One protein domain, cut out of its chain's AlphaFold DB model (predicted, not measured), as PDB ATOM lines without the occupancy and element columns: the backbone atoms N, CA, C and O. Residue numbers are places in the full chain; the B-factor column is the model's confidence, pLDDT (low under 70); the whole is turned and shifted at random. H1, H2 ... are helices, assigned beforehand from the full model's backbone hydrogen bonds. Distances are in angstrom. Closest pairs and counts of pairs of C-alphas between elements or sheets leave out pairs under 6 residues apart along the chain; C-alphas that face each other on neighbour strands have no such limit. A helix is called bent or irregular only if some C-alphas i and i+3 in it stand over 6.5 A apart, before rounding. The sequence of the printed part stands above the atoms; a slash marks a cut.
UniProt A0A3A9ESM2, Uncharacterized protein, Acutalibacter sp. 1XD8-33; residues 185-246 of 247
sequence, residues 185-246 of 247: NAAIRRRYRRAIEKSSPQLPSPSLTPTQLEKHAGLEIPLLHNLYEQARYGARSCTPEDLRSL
ATOM      1  N   ASN A 185     195.015 113.243 174.950       89.50
ATOM      2  CA  ASN A 185     196.154 112.498 174.395       89.50
ATOM      3  C   ASN A 185     195.829 111.870 173.034       89.50
ATOM      4  O   ASN A 185     196.582 112.017 172.067       89.50
ATOM      5  N   ALA A 186     194.695 111.169 172.931       88.25
ATOM      6  CA  ALA A 186     194.269 110.549 171.681       88.25
ATOM      7  C   ALA A 186     194.014 111.601 170.594       88.25
ATOM      8  O   ALA A 186     194.347 111.386 169.426       88.25
ATOM      9  N   ALA A 187     193.465 112.756 170.967       89.44
ATOM     10  CA  ALA A 187     193.197 113.840 170.037       89.44
ATOM     11  C   ALA A 187     194.484 114.521 169.523       89.44
ATOM     12  O   ALA A 187     194.584 114.750 168.315       89.44
ATOM     13  N   ILE A 188     195.494 114.744 170.376       90.88
ATOM     14  CA  ILE A 188     196.827 115.234 169.964       90.88
ATOM     15  C   ILE A 188     197.488 114.233 169.007       90.88
ATOM     16  O   ILE A 188     197.910 114.608 167.914       90.88
ATOM     17  N   ARG A 189     197.480 112.932 169.335       89.56
ATOM     18  CA  ARG A 189     198.039 111.873 168.471       89.56
ATOM     19  C   ARG A 189     197.364 111.803 167.100       89.56
ATOM     20  O   ARG A 189     198.037 111.574 166.097       89.56
ATOM     21  N   ARG A 190     196.042 112.002 167.037       89.31
ATOM     22  CA  ARG A 190     195.282 112.063 165.775       89.31
ATOM     23  C   ARG A 190     195.648 113.300 164.956       89.31
ATOM     24  O   ARG A 190     195.803 113.178 163.746       89.31
ATOM     25  N   ARG A 191     195.792 114.470 165.593       89.12
ATOM     26  CA  ARG A 191     196.231 115.703 164.916       89.12
ATOM     27  C   ARG A 191     197.643 115.561 164.354       89.12
ATOM     28  O   ARG A 191     197.840 115.883 163.191       89.12
ATOM     29  N   TYR A 192     198.565 115.005 165.136       90.38
ATOM     30  CA  TYR A 192     199.931 114.720 164.700       90.38
ATOM     31  C   TYR A 192     199.964 113.810 163.468       90.38
ATOM     32  O   TYR A 192     200.564 114.152 162.454       90.38
ATOM     33  N   ARG A 193     199.230 112.688 163.511       87.94
ATOM     34  CA  ARG A 193     199.139 111.761 162.375       87.94
ATOM     35  C   ARG A 193     198.578 112.439 161.125       87.94
ATOM     36  O   ARG A 193     199.164 112.303 160.062       87.94
ATOM     37  N   ARG A 194     197.497 113.213 161.264       89.38
ATOM     38  CA  ARG A 194     196.910 113.972 160.147       89.38
ATOM     39  C   ARG A 194     197.869 115.015 159.574       89.38
ATOM     40  O   ARG A 194     197.840 115.243 158.373       89.38
ATOM     41  N   ALA A 195     198.685 115.658 160.412       88.75
ATOM     42  CA  ALA A 195     199.687 116.616 159.955       88.75
ATOM     43  C   ALA A 195     200.777 115.924 159.123       88.75
ATOM     44  O   ALA A 195     201.085 116.391 158.033       88.75
ATOM     45  N   ILE A 196     201.276 114.771 159.581       87.38
ATOM     46  CA  ILE A 196     202.254 113.967 158.830       87.38
ATOM     47  C   ILE A 196     201.659 113.439 157.522       87.38
ATOM     48  O   ILE A 196     202.285 113.594 156.483       87.38
ATOM     49  N   GLU A 197     200.455 112.862 157.554       86.38
ATOM     50  CA  GLU A 197     199.773 112.330 156.361       86.38
ATOM     51  C   GLU A 197     199.471 113.423 155.327       86.38
ATOM     52  O   GLU A 197     199.491 113.169 154.126       86.38
ATOM     53  N   LYS A 198     199.192 114.653 155.779       86.62
ATOM     54  CA  LYS A 198     198.980 115.791 154.880       86.62
ATOM     55  C   LYS A 198     200.283 116.251 154.223       86.62
ATOM     56  O   LYS A 198     200.248 116.673 153.070       86.62
ATOM     57  N   SER A 199     201.396 116.207 154.953       83.56
ATOM     58  CA  SER A 199     202.696 116.671 154.458       83.56
ATOM     59  C   SER A 199     203.448 115.617 153.640       83.56
ATOM     60  O   SER A 199     204.132 115.979 152.688       83.56
ATOM     61  N   SER A 200     203.307 114.325 153.957       74.88
ATOM     62  CA  SER A 200     203.921 113.220 153.212       74.88
ATOM     63  C   SER A 200     202.872 112.205 152.742       74.88
ATOM     64  O   SER A 200     202.225 111.565 153.574       74.88
ATOM     65  N   PRO A 201     202.727 111.992 151.418       66.00
ATOM     66  CA  PRO A 201     201.836 110.972 150.861       66.00
ATOM     67  C   PRO A 201     202.328 109.529 151.055       66.00
ATOM     68  O   PRO A 201     201.568 108.590 150.815       66.00
ATOM     69  N   GLN A 202     203.598 109.322 151.427       68.69
ATOM     70  CA  GLN A 202     204.169 107.984 151.594       68.69
ATOM     71  C   GLN A 202     203.944 107.480 153.019       68.69
ATOM     72  O   GLN A 202     204.207 108.187 153.989       68.69
ATOM     73  N   LEU A 203     203.441 106.245 153.137       60.09
ATOM     74  CA  LEU A 203     203.057 105.652 154.414       60.09
ATOM     75  C   LEU A 203     204.299 105.491 155.312       60.09
ATOM     76  O   LEU A 203     205.189 104.702 154.979       60.09
ATOM     77  N   PRO A 204     204.389 106.204 156.446       65.56
ATOM     78  CA  PRO A 204     205.570 106.125 157.287       65.56
ATOM     79  C   PRO A 204     205.682 104.753 157.958       65.56
ATOM     80  O   PRO A 204     204.699 104.215 158.479       65.56
ATOM     81  N   SER A 205     206.900 104.203 157.995       70.19
ATOM     82  CA  SER A 205     207.180 102.966 158.728       70.19
ATOM     83  C   SER A 205     206.827 103.128 160.217       70.19
ATOM     84  O   SER A 205     207.231 104.117 160.840       70.19
ATOM     85  N   PRO A 206     206.124 102.160 160.837       68.69
ATOM     86  CA  PRO A 206     205.693 102.246 162.234       68.69
ATOM     87  C   PRO A 206     206.849 102.266 163.250       68.69
ATOM     88  O   PRO A 206     206.615 102.550 164.424       68.69
ATOM     89  N   SER A 207     208.077 101.964 162.816       75.94
ATOM     90  CA  SER A 207     209.287 101.956 163.643       75.94
ATOM     91  C   SER A 207     209.987 103.315 163.760       75.94
ATOM     92  O   SER A 207     210.920 103.433 164.552       75.94
ATOM     93  N   LEU A 208     209.581 104.326 162.984       80.38
ATOM     94  CA  LEU A 208     210.232 105.641 162.972       80.38
ATOM     95  C   LEU A 208     209.947 106.429 164.259       80.38
ATOM     96  O   LEU A 208     208.828 106.422 164.786       80.38
ATOM     97  N   THR A 209     210.964 107.139 164.752       86.00
ATOM     98  CA  THR A 209     210.810 108.060 165.886       86.00
ATOM     99  C   THR A 209     210.035 109.319 165.469       86.00
ATOM    100  O   THR A 209     209.993 109.637 164.278       86.00
ATOM    101  N   PRO A 210     209.422 110.067 166.409       85.44
ATOM    102  CA  PRO A 210     208.662 111.280 166.080       85.44
ATOM    103  C   PRO A 210     209.503 112.298 165.292       85.44
ATOM    104  O   PRO A 210     209.089 112.778 164.242       85.44
ATOM    105  N   THR A 211     210.751 112.520 165.708       87.69
ATOM    106  CA  THR A 211     211.695 113.400 165.004       87.69
ATOM    107  C   THR A 211     212.016 112.909 163.591       87.69
ATOM    108  O   THR A 211     212.178 113.703 162.668       87.69
ATOM    109  N   GLN A 212     212.133 111.593 163.394       87.12
ATOM    110  CA  GLN A 212     212.385 111.023 162.070       87.12
ATOM    111  C   GLN A 212     211.154 111.130 161.160       87.12
ATOM    112  O   GLN A 212     211.314 111.391 159.971       87.12
ATOM    113  N   LEU A 213     209.945 110.970 161.710       86.25
ATOM    114  CA  LEU A 213     208.688 111.175 160.983       86.25
ATOM    115  C   LEU A 213     208.555 112.616 160.491       86.25
ATOM    116  O   LEU A 213     208.200 112.841 159.340       86.25
ATOM    117  N   GLU A 214     208.879 113.576 161.350       89.19
ATOM    118  CA  GLU A 214     208.885 115.004 161.034       89.19
ATOM    119  C   GLU A 214     209.891 115.353 159.943       89.19
ATOM    120  O   GLU A 214     209.514 115.964 158.944       89.19
ATOM    121  N   LYS A 215     211.136 114.875 160.061       87.25
ATOM    122  CA  LYS A 215     212.163 115.054 159.022       87.25
ATOM    123  C   LYS A 215     211.755 114.432 157.690       87.25
ATOM    124  O   LYS A 215     211.977 115.028 156.644       87.25
ATOM    125  N   HIS A 216     211.143 113.249 157.725       82.44
ATOM    126  CA  HIS A 216     210.649 112.586 156.521       82.44
ATOM    127  C   HIS A 216     209.472 113.338 155.885       82.44
ATOM    128  O   HIS A 216     209.354 113.375 154.664       82.44
ATOM    129  N   ALA A 217     208.621 113.961 156.702       82.44
ATOM    130  CA  ALA A 217     207.484 114.756 156.250       82.44
ATOM    131  C   ALA A 217     207.821 116.230 155.963       82.44
ATOM    132  O   ALA A 217     206.932 116.974 155.554       82.44
ATOM    133  N   GLY A 218     209.062 116.672 156.203       83.25
ATOM    134  CA  GLY A 218     209.453 118.082 156.121       83.25
ATOM    135  C   GLY A 218     208.662 118.993 157.070       83.25
ATOM    136  O   GLY A 218     208.425 120.155 156.748       83.25
ATOM    137  N   LEU A 219     208.189 118.463 158.202       83.44
ATOM    138  CA  LEU A 219     207.332 119.164 159.159       83.44
ATOM    139  C   LEU A 219     208.129 119.497 160.423       83.44
ATOM    140  O   LEU A 219     208.396 118.608 161.218       83.44
ATOM    141  N   GLU A 220     208.449 120.769 160.656       80.94
ATOM    142  CA  GLU A 220     209.179 121.209 161.856       80.94
ATOM    143  C   GLU A 220     208.324 122.174 162.690       80.94
ATOM    144  O   GLU A 220     208.498 123.390 162.663       80.94
ATOM    145  N   ILE A 221     207.346 121.627 163.423       87.00
ATOM    146  CA  ILE A 221     206.498 122.404 164.341       87.00
ATOM    147  C   ILE A 221     206.834 121.990 165.784       87.00
ATOM    148  O   ILE A 221     206.280 120.999 166.273       87.00
ATOM    149  N   PRO A 222     207.685 122.747 166.505       88.00
ATOM    150  CA  PRO A 222     208.220 122.324 167.803       88.00
ATOM    151  C   PRO A 222     207.132 122.149 168.873       88.00
ATOM    152  O   PRO A 222     207.203 121.245 169.700       88.00
ATOM    153  N   LEU A 223     206.076 122.968 168.832       90.56
ATOM    154  CA  LEU A 223     204.958 122.867 169.774       90.56
ATOM    155  C   LEU A 223     204.166 121.562 169.591       90.56
ATOM    156  O   LEU A 223     203.798 120.912 170.567       90.56
ATOM    157  N   LEU A 224     203.932 121.149 168.342       90.69
ATOM    158  CA  LEU A 224     203.218 119.912 168.031       90.69
ATOM    159  C   LEU A 224     204.067 118.675 168.372       90.69
ATOM    160  O   LEU A 224     203.520 117.696 168.883       90.69
ATOM    161  N   HIS A 225     205.380 118.747 168.136       92.44
ATOM    162  CA  HIS A 225     206.347 117.720 168.519       92.44
ATOM    163  C   HIS A 225     206.320 117.461 170.030       92.44
ATOM    164  O   HIS A 225     206.020 116.348 170.465       92.44
ATOM    165  N   ASN A 226     206.509 118.511 170.834       91.50
ATOM    166  CA  ASN A 226     206.565 118.412 172.295       91.50
ATOM    167  C   ASN A 226     205.271 117.840 172.890       91.50
ATOM    168  O   ASN A 226     205.306 116.956 173.747       91.50
ATOM    169  N   LEU A 227     204.113 118.298 172.404       92.06
ATOM    170  CA  LEU A 227     202.817 117.795 172.861       92.06
ATOM    171  C   LEU A 227     202.581 116.337 172.457       92.06
ATOM    172  O   LEU A 227     201.962 115.577 173.204       92.06
ATOM    173  N   TYR A 228     203.072 115.920 171.291       91.19
ATOM    174  CA  TYR A 228     202.999 114.529 170.866       91.19
ATOM    175  C   TYR A 228     203.917 113.622 171.695       91.19
ATOM    176  O   TYR A 228     203.484 112.542 172.108       91.19
ATOM    177  N   GLU A 229     205.148 114.055 171.975       91.06
ATOM    178  CA  GLU A 229     206.071 113.331 172.851       91.06
ATOM    179  C   GLU A 229     205.499 113.194 174.260       91.06
ATOM    180  O   GLU A 229     205.466 112.088 174.800       91.06
ATOM    181  N   GLN A 230     204.940 114.267 174.818       91.31
ATOM    182  CA  GLN A 230     204.259 114.223 176.108       91.31
ATOM    183  C   GLN A 230     203.063 113.257 176.089       91.31
ATOM    184  O   GLN A 230     202.924 112.442 176.996       91.31
ATOM    185  N   ALA A 231     202.239 113.268 175.036       89.50
ATOM    186  CA  ALA A 231     201.087 112.371 174.913       89.50
ATOM    187  C   ALA A 231     201.464 110.887 174.723       89.50
ATOM    188  O   ALA A 231     200.615 110.011 174.925       89.50
ATOM    189  N   ARG A 232     202.688 110.590 174.265       85.25
ATOM    190  CA  ARG A 232     203.152 109.229 173.946       85.25
ATOM    191  C   ARG A 232     204.090 108.646 175.002       85.25
ATOM    192  O   ARG A 232     203.964 107.462 175.302       85.25
ATOM    193  N   TYR A 233     205.009 109.450 175.521       86.19
ATOM    194  CA  TYR A 233     206.081 109.043 176.435       86.19
ATOM    195  C   TYR A 233     206.027 109.764 177.788       86.19
ATOM    196  O   TYR A 233     206.711 109.356 178.722       86.19
ATOM    197  N   GLY A 234     205.230 110.829 177.916       84.06
ATOM    198  CA  GLY A 234     205.128 111.595 179.149       84.06
ATOM    199  C   GLY A 234     204.482 110.798 180.283       84.06
ATOM    200  O   GLY A 234     203.490 110.097 180.096       84.06
ATOM    201  N   ALA A 235     205.016 110.962 181.495       81.50
ATOM    202  CA  ALA A 235     204.424 110.391 182.708       81.50
ATOM    203  C   ALA A 235     203.085 111.059 183.086       81.50
ATOM    204  O   ALA A 235     202.276 110.481 183.809       81.50
ATOM    205  N   ARG A 236     202.847 112.288 182.606       84.56
ATOM    206  CA  ARG A 236     201.620 113.064 182.826       84.56
ATOM    207  C   ARG A 236     200.783 113.087 181.551       84.56
ATOM    208  O   ARG A 236     201.314 113.334 180.473       84.56
ATOM    209  N   SER A 237     199.473 112.890 181.688       84.06
ATOM    210  CA  SER A 237     198.535 113.032 180.566       84.06
ATOM    211  C   SER A 237     198.402 114.497 180.145       84.06
ATOM    212  O   SER A 237     198.390 115.378 181.002       84.06
ATOM    213  N   CYS A 238     198.272 114.752 178.844       84.44
ATOM    214  CA  CYS A 238     197.978 116.078 178.316       84.44
ATOM    215  C   CYS A 238     196.589 116.536 178.764       84.44
ATOM    216  O   CYS A 238     195.630 115.758 178.849       84.44
ATOM    217  N   THR A 239     196.489 117.827 179.027       89.19
ATOM    218  CA  THR A 239     195.273 118.499 179.467       89.19
ATOM    219  C   THR A 239     194.464 119.000 178.263       89.19
ATOM    220  O   THR A 239     194.967 119.085 177.138       89.19
ATOM    221  N   PRO A 240     193.177 119.340 178.441       86.44
ATOM    222  CA  PRO A 240     192.406 120.004 177.391       86.44
ATOM    223  C   PRO A 240     192.958 121.389 177.005       86.44
ATOM    224  O   PRO A 240     192.672 121.850 175.902       86.44
ATOM    225  N   GLU A 241     193.736 122.046 177.869       88.50
ATOM    226  CA  GLU A 241     194.401 123.325 177.576       88.50
ATOM    227  C   GLU A 241     195.531 123.141 176.560       88.50
ATOM    228  O   GLU A 241     195.586 123.863 175.564       88.50
ATOM    229  N   ASP A 242     196.325 122.079 176.720       87.12
ATOM    230  CA  ASP A 242     197.366 121.673 175.764       87.12
ATOM    231  C   ASP A 242     196.788 121.374 174.373       87.12
ATOM    232  O   ASP A 242     197.413 121.597 173.341       87.12
ATOM    233  N   LEU A 243     195.554 120.876 174.306       85.88
ATOM    234  CA  LEU A 243     194.878 120.666 173.028       85.88
ATOM    235  C   LEU A 243     194.371 121.976 172.404       85.88
ATOM    236  O   LEU A 243     194.250 122.073 171.179       85.88
ATOM    237  N   ARG A 244     194.040 122.976 173.226       87.50
ATOM    238  CA  ARG A 244     193.611 124.299 172.754       87.50
ATOM    239  C   ARG A 244     194.777 125.104 172.196       87.50
ATOM    240  O   ARG A 244     194.548 125.820 171.233       87.50
ATOM    241  N   SER A 245     195.995 124.939 172.714       87.38
ATOM    242  CA  SER A 245     197.189 125.610 172.173       87.38
ATOM    243  C   SER A 245     197.563 125.157 170.753       87.38
ATOM    244  O   SER A 245     198.315 125.839 170.066       87.38
ATOM    245  N   LEU A 246     197.004 124.032 170.287       80.19
ATOM    246  CA  LEU A 246     197.140 123.521 168.918       80.19
ATOM    247  C   LEU A 246     196.055 124.013 167.944       80.19
ATOM    248  O   LEU A 246     196.018 123.532 166.808       80.19
TER     249      LEU A 246
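AT A GLANCE: This is residues 185 to 246 of the 247 residues of an uncharacterized protein of Acutalibacter sp. 1XD8-33 (UniProt A0A3A9ESM2). One long helix, H1, runs along the length of the domain, and two shorter helices, H3 and H2, pack on one side of it, H3 slanting across its first half and H2 meeting its last turn, so that the centres of the three make a triangle. The five-residue H4 sits near the first turns of H1 and near H3, at the opposite end of the domain from H2. The printed part has 62 residues with four named helices, in the order H1, H2, H3, H4, and no named strand; the class is all helix. It is compact, with a radius of gyration of the C-alphas of 11.3 A, and its outline is only just elongated, with spans of 31 by 20 by 18 A.

IN THESE COORDINATES: H1, the longest helix, is residues 185 to 199 and measures 21.4 A from its first C-alpha, that of Asn 185 at (196.154, 112.498, 174.395), to its last, that of Ser 199 at (202.696, 116.671, 154.458). H3 is residues 222 to 233, 16.0 A long. H2 is residues 210 to 217, 10.5 A long. H4 is residues 240 to 244, 6.4 A long, and ends with C-alpha 244 at (193.611, 124.299, 172.754). No helix is bent or irregular.

HOW THE PARTS SIT: H1 and H3 touch, with 12 pairs of C-alphas within 8 A; the closest are those of Asn 185 and Ala 231, 5.0 A apart. They run opposite ways at a steep tilt of 49 degrees. H1 touches H2 with residues 196 to 199 alone, the closest C-alphas being those of Ser 199 and Ala 217, at 5.5 A. These two run the same way at a shallow tilt of 26 degrees. H2 and H3 only just touch, with 3 pairs of C-alphas within 8 A, and H3 does so with residues 225 to 229 alone; the closest C-alphas are those of Pro 210 and His 225, at 7.3 A. They run opposite ways at a steep tilt of 46 degrees. The helix packing is only just mostly crossed, with 1 of these 3 pairs at a shallow tilt. H4 is close to H1 but not clearly touching it; the closest C-alphas are those of Ile 188 and Leu 243, at 6.5 A. H4 is also close to H3 but not clearly touching it, with Leu 227 and Asp 242 having the closest C-alphas, at 7.3 A. H2 and H4 are apart. In H1, H2, H3 and H4 every O i to N i+4 pair is within hydrogen-bond range.

THE WHOLE: The two C-alphas farthest apart are those of Pro 201 and Arg 236, at 32.0 A. The printed part has no cut. The link from H2 to H3 is tight, and those from H1 to H2 and from H3 to H4 are short. The mean pLDDT of the printed part is 84.8; residues 201 to 204 and residue 206, in the link from H1 to H2, are under 70.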